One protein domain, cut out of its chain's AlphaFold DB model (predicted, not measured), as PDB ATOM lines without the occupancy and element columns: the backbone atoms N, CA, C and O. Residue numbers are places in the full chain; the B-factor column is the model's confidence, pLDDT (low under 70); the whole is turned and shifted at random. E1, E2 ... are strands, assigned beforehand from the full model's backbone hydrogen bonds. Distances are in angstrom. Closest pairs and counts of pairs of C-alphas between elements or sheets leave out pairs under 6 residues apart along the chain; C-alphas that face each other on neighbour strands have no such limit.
ATOM      1  N   LYS A   9      17.918 -53.304 -31.720       88.12
ATOM      2  CA  LYS A   9      18.818 -54.357 -32.236       88.12
ATOM      3  C   LYS A   9      20.207 -53.851 -32.659       88.12
ATOM      4  O   LYS A   9      21.099 -54.664 -32.854       88.12
ATOM      5  N   TYR A  10      20.370 -52.539 -32.845       86.62
ATOM      6  CA  TYR A  10      21.652 -51.901 -33.158       86.62
ATOM      7  C   TYR A  10      22.256 -51.155 -31.957       86.62
ATOM      8  O   TYR A  10      23.328 -50.557 -32.086       86.62
ATOM      9  N   GLY A  11      21.583 -51.194 -30.802       88.56
ATOM     10  CA  GLY A  11      22.094 -50.696 -29.532       88.56
ATOM     11  C   GLY A  11      23.099 -51.653 -28.883       88.56
ATOM     12  O   GLY A  11      23.694 -52.504 -29.549       88.56
ATOM     13  N   GLY A  12      23.291 -51.514 -27.575       91.31
ATOM     14  CA  GLY A  12      24.127 -52.392 -26.762       91.31
ATOM     15  C   GLY A  12      25.350 -51.712 -26.157       91.31
ATOM     16  O   GLY A  12      25.521 -50.491 -26.210       91.31
ATOM     17  N   LEU A  13      26.215 -52.543 -25.579       92.81
ATOM     18  CA  LEU A  13      27.489 -52.129 -25.002       92.81
ATOM     19  C   LEU A  13      28.392 -51.511 -26.085       92.81
ATOM     20  O   LEU A  13      28.436 -51.979 -27.228       92.81
ATOM     21  N   VAL A  14      29.084 -50.437 -25.731       90.94
ATOM     22  CA  VAL A  14      29.991 -49.693 -26.610       90.94
ATOM     23  C   VAL A  14      31.421 -49.950 -26.153       90.94
ATOM     24  O   VAL A  14      31.719 -49.848 -24.965       90.94
ATOM     25  N   ASP A  15      32.298 -50.268 -27.103       90.94
ATOM     26  CA  ASP A  15      33.739 -50.241 -26.867       90.94
ATOM     27  C   ASP A  15      34.190 -48.770 -26.739       90.94
ATOM     28  O   ASP A  15      34.045 -48.008 -27.703       90.94
ATOM     29  N   PRO A  16      34.720 -48.347 -25.577       87.88
ATOM     30  CA  PRO A  16      35.218 -46.989 -25.353       87.88
ATOM     31  C   PRO A  16      36.493 -46.664 -26.157       87.88
ATOM     32  O   PRO A  16      37.029 -45.561 -26.043       87.88
ATOM     33  N   GLY A  17      37.045 -47.599 -26.932       87.88
ATOM     34  CA  GLY A  17      38.242 -47.400 -27.743       87.88
ATOM     35  C   GLY A  17      39.437 -46.970 -26.891       87.88
ATOM     36  O   GLY A  17      39.764 -47.612 -25.898       87.88
ATOM     37  N   ASN A  18      40.072 -45.852 -27.250       83.88
ATOM     38  CA  ASN A  18      41.243 -45.309 -26.544       83.88
ATOM     39  C   ASN A  18      40.890 -44.264 -25.470       83.88
ATOM     40  O   ASN A  18      41.769 -43.536 -25.010       83.88
ATOM     41  N   HIS A  19      39.624 -44.145 -25.062       76.75
ATOM     42  CA  HIS A  19      39.263 -43.231 -23.981       76.75
ATOM     43  C   HIS A  19      39.771 -43.776 -22.637       76.75
ATOM     44  O   HIS A  19      39.325 -44.834 -22.190       76.75
ATOM     45  N   SER A  20      40.720 -43.065 -22.016       75.69
ATOM     46  CA  SER A  20      41.268 -43.328 -20.671       75.69
ATOM     47  C   SER A  20      41.611 -44.807 -20.392       75.69
ATOM     48  O   SER A  20      41.052 -45.391 -19.458       75.69
ATOM     49  N   PRO A  21      42.481 -45.436 -21.210       76.94
ATOM     50  CA  PRO A  21      42.720 -46.881 -21.181       76.94
ATOM     51  C   PRO A  21      43.333 -47.373 -19.864       76.94
ATOM     52  O   PRO A  21      43.013 -48.477 -19.435       76.94
ATOM     53  N   ASP A  22      44.130 -46.536 -19.193       77.75
ATOM     54  CA  ASP A  22      44.959 -46.965 -18.056       77.75
ATOM     55  C   ASP A  22      44.460 -46.466 -16.689       77.75
ATOM     56  O   ASP A  22      45.013 -46.817 -15.650       77.75
ATOM     57  N   THR A  23      43.446 -45.596 -16.665       74.44
ATOM     58  CA  THR A  23      43.014 -44.894 -15.437       74.44
ATOM     59  C   THR A  23      41.537 -45.082 -15.109       74.44
ATOM     60  O   THR A  23      41.080 -44.657 -14.041       74.44
ATOM     61  N   SER A  24      40.777 -45.715 -16.007       86.00
ATOM     62  CA  SER A  24      39.340 -45.895 -15.836       86.00
ATOM     63  C   SER A  24      38.787 -47.116 -16.558       86.00
ATOM     64  O   SER A  24      39.251 -47.507 -17.631       86.00
ATOM     65  N   LEU A  25      37.704 -47.632 -15.992       90.56
ATOM     66  CA  LEU A  25      36.822 -48.618 -16.581       90.56
ATOM     67  C   LEU A  25      35.474 -47.944 -16.883       90.56
ATOM     68  O   LEU A  25      34.592 -47.914 -16.015       90.56
ATOM     69  N   PRO A  26      35.317 -47.342 -18.076       91.25
ATOM     70  CA  PRO A  26      34.034 -46.828 -18.523       91.25
ATOM     71  C   PRO A  26      33.137 -47.984 -18.974       91.25
ATOM     72  O   PRO A  26      33.579 -48.910 -19.647       91.25
ATOM     73  N   VAL A  27      31.859 -47.909 -18.628       91.06
ATOM     74  CA  VAL A  27      30.798 -48.798 -19.090       91.06
ATOM     75  C   VAL A  27      29.815 -47.936 -19.863       91.06
ATOM     76  O   VAL A  27      29.115 -47.108 -19.286       91.06
ATOM     77  N   MET A  28      29.815 -48.095 -21.183       91.44
ATOM     78  CA  MET A  28      29.039 -47.267 -22.101       91.44
ATOM     79  C   MET A  28      27.958 -48.111 -22.762       91.44
ATOM     80  O   MET A  28      28.250 -49.145 -23.362       91.44
ATOM     81  N   PHE A  29      26.714 -47.664 -22.686       91.19
ATOM     82  CA  PHE A  29      25.571 -48.348 -23.274       91.19
ATOM     83  C   PHE A  29      24.768 -47.383 -24.135       91.19
ATOM     84  O   PHE A  29      24.612 -46.217 -23.792       91.19
ATOM     85  N   ARG A  30      24.238 -47.867 -25.253       90.94
ATOM     86  CA  ARG A  30      23.293 -47.122 -26.093       90.94
ATOM     87  C   ARG A  30      22.043 -47.965 -26.290       90.94
ATOM     88  O   ARG A  30      22.147 -49.150 -26.601       90.94
ATOM     89  N   GLU A  31      20.866 -47.376 -26.125       89.12
ATOM     90  CA  GLU A  31      19.618 -48.143 -26.199       89.12
ATOM     91  C   GLU A  31      19.288 -48.570 -27.633       89.12
ATOM     92  O   GLU A  31      18.805 -49.676 -27.870       89.12
ATOM     93  N   GLY A  32      19.592 -47.714 -28.605       89.56
ATOM     94  CA  GLY A  32      19.357 -47.990 -30.011       89.56
ATOM     95  C   GLY A  32      20.217 -47.118 -30.908       89.56
ATOM     96  O   GLY A  32      20.671 -46.040 -30.520       89.56
ATOM     97  N   SER A  33      20.418 -47.596 -32.132       89.31
ATOM     98  CA  SER A  33      21.115 -46.843 -33.169       89.31
ATOM     99  C   SER A  33      20.398 -46.974 -34.506       89.31
ATOM    100  O   SER A  33      19.781 -47.999 -34.802       89.31
ATOM    101  N   SER A  34      20.496 -45.945 -35.335       88.69
ATOM    102  CA  SER A  34      20.231 -46.017 -36.768       88.69
ATOM    103  C   SER A  34      21.559 -46.087 -37.516       88.69
ATOM    104  O   SER A  34      22.492 -45.357 -37.176       88.69
ATOM    105  N   LEU A  35      21.646 -46.938 -38.534       86.31
ATOM    106  CA  LEU A  35      22.839 -47.070 -39.371       86.31
ATOM    107  C   LEU A  35      22.776 -46.078 -40.538       86.31
ATOM    108  O   LEU A  35      21.710 -45.897 -41.128       86.31
ATOM    109  N   ALA A  36      23.906 -45.455 -40.875       88.00
ATOM    110  CA  ALA A  36      24.002 -44.629 -42.072       88.00
ATOM    111  C   ALA A  36      23.794 -45.480 -43.334       88.00
ATOM    112  O   ALA A  36      24.331 -46.582 -43.461       88.00
ATOM    113  N   GLY A  37      23.019 -44.933 -44.265       86.00
ATOM    114  CA  GLY A  37      22.851 -45.442 -45.623       86.00
ATOM    115  C   GLY A  37      23.462 -44.499 -46.658       86.00
ATOM    116  O   GLY A  37      24.021 -43.462 -46.306       86.00
ATOM    117  N   GLU A  38      23.296 -44.835 -47.935       86.31
ATOM    118  CA  GLU A  38      23.858 -44.091 -49.074       86.31
ATOM    119  C   GLU A  38      23.487 -42.605 -49.084       86.31
ATOM    120  O   GLU A  38      24.329 -41.754 -49.353       86.31
ATOM    121  N   GLU A  39      22.252 -42.279 -48.705       86.75
ATOM    122  CA  GLU A  39      21.757 -40.899 -48.657       86.75
ATOM    123  C   GLU A  39      22.122 -40.154 -47.359       86.75
ATOM    124  O   GLU A  39      21.667 -39.033 -47.125       86.75
ATOM    125  N   SER A  40      22.906 -40.770 -46.467       87.75
ATOM    126  CA  SER A  40      23.314 -40.129 -45.216       87.75
ATOM    127  C   SER A  40      24.430 -39.117 -45.457       87.75
ATOM    128  O   SER A  40      25.402 -39.375 -46.166       87.75
ATOM    129  N   PHE A  41      24.316 -37.970 -44.797       88.06
ATOM    130  CA  PHE A  41      25.319 -36.913 -44.809       88.06
ATOM    131  C   PHE A  41      25.379 -36.243 -43.436       88.06
ATOM    132  O   PHE A  41      24.420 -36.290 -42.664       88.06
ATOM    133  N   ILE A  42      26.499 -35.591 -43.146       87.69
ATOM    134  CA  ILE A  42      26.625 -34.648 -42.030       87.69
ATOM    135  C   ILE A  42      26.702 -33.252 -42.636       87.69
ATOM    136  O   ILE A  42      27.375 -33.066 -43.645       87.69
ATOM    137  N   ALA A  43      26.014 -32.274 -42.051       88.50
ATOM    138  CA  ALA A  43      26.122 -30.882 -42.466       88.50
ATOM    139  C   ALA A  43      26.822 -30.057 -41.382       88.50
ATOM    140  O   ALA A  43      26.359 -30.033 -40.243       88.50
ATOM    141  N   PHE A  44      27.900 -29.361 -41.744       86.75
ATOM    142  CA  PHE A  44      28.579 -28.379 -40.892       86.75
ATOM    143  C   PHE A  44      28.433 -27.006 -41.539       86.75
ATOM    144  O   PHE A  44      28.799 -26.846 -42.701       86.75
ATOM    145  N   ASP A  45      27.844 -26.039 -40.835       91.12
ATOM    146  CA  ASP A  45      27.603 -24.681 -41.353       91.12
ATOM    147  C   ASP A  45      26.918 -24.654 -42.736       91.12
ATOM    148  O   ASP A  45      27.216 -23.839 -43.605       91.12
ATOM    149  N   GLY A  46      25.996 -25.596 -42.964       89.88
ATOM    150  CA  GLY A  46      25.276 -25.751 -44.231       89.88
ATOM    151  C   GLY A  46      26.045 -26.484 -45.339       89.88
ATOM    152  O   GLY A  46      25.457 -26.781 -46.377       89.88
ATOM    153  N   VAL A  47      27.316 -26.837 -45.129       92.25
ATOM    154  CA  VAL A  47      28.118 -27.640 -46.064       92.25
ATOM    155  C   VAL A  47      27.882 -29.124 -45.801       92.25
ATOM    156  O   VAL A  47      28.131 -29.609 -44.698       92.25
ATOM    157  N   GLN A  48      27.407 -29.851 -46.814       92.62
ATOM    158  CA  GLN A  48      27.171 -31.292 -46.730       92.62
ATOM    159  C   GLN A  48      28.459 -32.092 -46.960       92.62
ATOM    160  O   GLN A  48      29.165 -31.892 -47.947       92.62
ATOM    161  N   CYS A  49      28.708 -33.050 -46.075       89.00
ATOM    162  CA  CYS A  49      29.797 -34.014 -46.124       89.00
ATOM    163  C   CYS A  49      29.209 -35.430 -46.190       89.00
ATOM    164  O   CYS A  49      28.355 -35.788 -45.376       89.00
ATOM    165  N   THR A  50      29.670 -36.248 -47.136       91.19
ATOM    166  CA  THR A  50      29.232 -37.644 -47.266       91.19
ATOM    167  C   THR A  50      29.810 -38.517 -46.154       91.19
ATOM    168  O   THR A  50      30.912 -38.272 -45.653       91.19
ATOM    169  N   ILE A  51      29.072 -39.557 -45.759       89.62
ATOM    170  CA  ILE A  51      29.584 -40.553 -44.813       89.62
ATOM    171  C   ILE A  51      30.552 -41.495 -45.547       89.62
ATOM    172  O   ILE A  51      30.172 -42.067 -46.570       89.62
ATOM    173  N   PRO A  52      31.783 -41.713 -45.045       90.31
ATOM    174  CA  PRO A  52      32.716 -42.655 -45.659       90.31
ATOM    175  C   PRO A  52      32.182 -44.090 -45.668       90.31
ATOM    176  O   PRO A  52      31.525 -44.517 -44.719       90.31
ATOM    177  N   VAL A  53      32.529 -44.872 -46.689       89.94
ATOM    178  CA  VAL A  53      32.269 -46.320 -46.710       89.94
ATOM    179  C   VAL A  53      33.238 -47.021 -45.752       89.94
ATOM    180  O   VAL A  53      34.442 -46.771 -45.782       89.94
ATOM    181  N   LEU A  54      32.707 -47.876 -44.878       87.69
ATOM    182  CA  LEU A  54      33.479 -48.720 -43.962       87.69
ATOM    183  C   LEU A  54      33.725 -50.116 -44.544       87.69
ATOM    184  O   LEU A  54      34.814 -50.660 -44.391       87.69
ATOM    185  N   VAL A  55      32.707 -50.694 -45.183       87.12
ATOM    186  CA  VAL A  55      32.754 -52.030 -45.789       87.12
ATOM    187  C   VAL A  55      32.147 -51.945 -47.177       87.12
ATOM    188  O   VAL A  55      31.020 -51.475 -47.321       87.12
ATOM    189  N   ASP A  56      32.867 -52.443 -48.174       88.19
ATOM    190  CA  ASP A  56      32.362 -52.589 -49.535       88.19
ATOM    191  C   ASP A  56      32.483 -54.053 -49.971       88.19
ATOM    192  O   ASP A  56      33.580 -54.578 -50.163       88.19
ATOM    193  N   ALA A  57      31.340 -54.723 -50.059       86.06
ATOM    194  CA  ALA A  57      31.188 -56.097 -50.517       86.06
ATOM    195  C   ALA A  57      30.141 -56.148 -51.641       86.06
ATOM    196  O   ALA A  57      29.209 -56.962 -51.626       86.06
ATOM    197  N   ALA A  58      30.263 -55.233 -52.604       77.94
ATOM    198  CA  ALA A  58      29.398 -55.180 -53.772       77.94
ATOM    199  C   ALA A  58      29.360 -56.524 -54.548       77.94
ATOM    200  O   ALA A  58      30.377 -57.216 -54.646       77.94
ATOM    201  N   PRO A  59      28.199 -56.910 -55.123       79.75
ATOM    202  CA  PRO A  59      26.929 -56.175 -55.133       79.75
ATOM    203  C   PRO A  59      26.048 -56.419 -53.890       79.75
ATOM    204  O   PRO A  59      24.902 -55.983 -53.867       79.75
ATOM    205  N   PHE A  60      26.527 -57.154 -52.884       82.38
ATOM    206  CA  PHE A  60      25.665 -57.690 -51.827       82.38
ATOM    207  C   PHE A  60      25.511 -56.760 -50.623       82.38
ATOM    208  O   PHE A  60      24.480 -56.812 -49.953       82.38
ATOM    209  N   PHE A  61      26.521 -55.939 -50.320       83.38
ATOM    210  CA  PHE A  61      26.494 -55.088 -49.133       83.38
ATOM    211  C   PHE A  61      27.472 -53.911 -49.217       83.38
ATOM    212  O   PHE A  61      28.649 -54.100 -49.515       83.38
ATOM    213  N   THR A  62      27.003 -52.720 -48.842       85.88
ATOM    214  CA  THR A  62      27.837 -51.542 -48.576       85.88
ATOM    215  C   THR A  62      27.473 -51.005 -47.195       85.88
ATOM    216  O   THR A  62      26.317 -50.676 -46.931       85.88
ATOM    217  N   GLY A  63      28.448 -50.950 -46.291       85.38
ATOM    218  CA  GLY A  63      28.292 -50.427 -44.936       85.38
ATOM    219  C   GLY A  63      28.996 -49.084 -44.785       85.38
ATOM    220  O   GLY A  63      30.174 -48.969 -45.117       85.38
ATOM    221  N   TYR A  64      28.304 -48.080 -44.245       89.31
ATOM    222  CA  TYR A  64      28.833 -46.728 -44.047       89.31
ATOM    223  C   TYR A  64      29.375 -46.533 -42.627       89.31
ATOM    224  O   TYR A  64      28.855 -47.083 -41.655       89.31
ATOM    225  N   LYS A  65      30.419 -45.713 -42.490       87.75
ATOM    226  CA  LYS A  65      31.069 -45.359 -41.222       87.75
ATOM    227  C   LYS A  65      30.288 -44.264 -40.487       87.75
ATOM    228  O   LYS A  65      30.821 -43.198 -40.189       87.75
ATOM    229  N   GLY A  66      29.012 -44.517 -40.222       83.56
ATOM    230  CA  GLY A  66      28.140 -43.576 -39.534       83.56
ATOM    231  C   GLY A  66      26.980 -44.279 -38.851       83.56
ATOM    232  O   GLY A  66      26.384 -45.208 -39.391       83.56
ATOM    233  N   TYR A  67      26.661 -43.815 -37.655       86.12
ATOM    234  CA  TYR A  67      25.463 -44.198 -36.934       86.12
ATOM    235  C   TYR A  67      25.001 -43.012 -36.097       86.12
ATOM    236  O   TYR A  67      25.799 -42.169 -35.692       86.12
ATOM    237  N   TYR A  68      23.701 -42.959 -35.851       85.44
ATOM    238  CA  TYR A  68      23.089 -42.026 -34.918       85.44
ATOM    239  C   TYR A  68      22.477 -42.846 -33.788       85.44
ATOM    240  O   TYR A  68      21.783 -43.827 -34.053       85.44
ATOM    241  N   SER A  69      22.800 -42.495 -32.548       86.69
ATOM    242  CA  SER A  69      22.388 -43.233 -31.355       86.69
ATOM    243  C   SER A  69      21.620 -42.315 -30.422       86.69
ATOM    244  O   SER A  69      21.983 -41.152 -30.270       86.69
ATOM    245  N   GLU A  70      20.607 -42.865 -29.766       83.12
ATOM    246  CA  GLU A  70      19.835 -42.189 -28.723       83.12
ATOM    247  C   GLU A  70      20.018 -42.907 -27.380       83.12
ATOM    248  O   GLU A  70      20.411 -44.080 -27.334       83.12
ATOM    249  N   ASN A  71      19.733 -42.188 -26.289       84.06
ATOM    250  CA  ASN A  71      19.774 -42.686 -24.909       84.06
ATOM    251  C   ASN A  71      21.101 -43.381 -24.564       84.06
ATOM    252  O   ASN A  71      21.135 -44.519 -24.078       84.06
ATOM    253  N   MET A  72      22.203 -42.700 -24.887       87.25
ATOM    254  CA  MET A  72      23.539 -43.125 -24.497       87.25
ATOM    255  C   MET A  72      23.723 -42.888 -22.999       87.25
ATOM    256  O   MET A  72      23.421 -41.812 -22.508       87.25
ATOM    257  N   ARG A  73      24.198 -43.911 -22.293       88.62
ATOM    258  CA  ARG A  73      24.414 -43.916 -20.847       88.62
ATOM    259  C   ARG A  73      25.848 -44.316 -20.564       88.62
ATOM    260  O   ARG A  73      26.367 -45.249 -21.187       88.62
ATOM    261  N   ILE A  74      26.478 -43.626 -19.625       88.31
ATOM    262  CA  ILE A  74      27.878 -43.851 -19.277       88.31
ATOM    263  C   ILE A  74      28.008 -43.954 -17.761       88.31
ATOM    264  O   ILE A  74      27.565 -43.086 -17.022       88.31
TER     265      ILE A  74
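Overview. This is residues 9 to 74 of the 239 residues of an uncharacterized protein of Treponema sp (UniProt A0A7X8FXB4). Picture a loose T: a long, strongly twisted and bent ribbon of E2 and E7, with short E1 beside E2, makes the stem, and two small hairpins, E3 with E4 and E5 with E6, make a crossbar at one end, pointing away from each other. Residues 17 to 24 stick out at the other end of the stem. The printed part has 66 residues with no named helix and seven named strands, E1 to E7 in order along the chain; its class is all strand, with 40 residues in named elements. The larger sheet has the order E1, E2, E7, antiparallel throughout, and each hairpin is a two-stranded antiparallel sheet. The whole is loose, with a radius of gyration of the C-alphas of 14.8 A and spans of 41 by 34 by 23 A.

Arrangement. Start at E1, residues 12 to 14, an edge strand that forms a hairpin with E2, residues 24 to 35; N 12 and O 30 are 2.8 A apart, within hydrogen-bond range. E2 is the inner strand, and it bends by 74 degrees at residue 32. Next find E3, residues 41 to 44, and E4, residues 47 to 50, a hairpin at 149 degrees between directions, with N 47 and O 44 2.8 A apart. E4 runs on into E5, residues 53 to 57, across a break of 2 residues, at 33 degrees. E5 and E6, residues 61 to 64, form a hairpin at 175 degrees, with N 54 and O 63 2.8 A apart. E3 and E6 are apart. E6 runs on at 56 degrees into E7, residues 67 to 74, the other edge strand. E7 is antiparallel to E2 at 145 degrees; look for N 34 and O 68, 2.8 A apart, and N 73 and O 29, also 2.8 A. E7 bends by 77 degrees at residue 71. The closest C-alphas of E2 and E6 are those of Leu 35 and Tyr 64, 7.6 A apart.

Along the chain. Find C-alpha 12 at (24.127, -52.392, -26.762), where E1 begins its 6.5 A. E2 runs 28.8 A from C-alpha 24 at (39.340, -45.895, -15.836). E3 spans 9.9 A, E4 10.1 A, E5 10.5 A and E6 10.1 A. E7 runs 17.8 A to C-alpha 74 at (27.878, -43.851, -19.277).

Size, cuts and confidence. The C-alphas of Thr 23 and Pro 59, the two farthest apart, are 44.3 A from each other. The printed part has no cut and no long link; the link from E1 to E2 is short, with 9 residues. Mean pLDDT of the printed part is 87.0, and no printed residue is under 70.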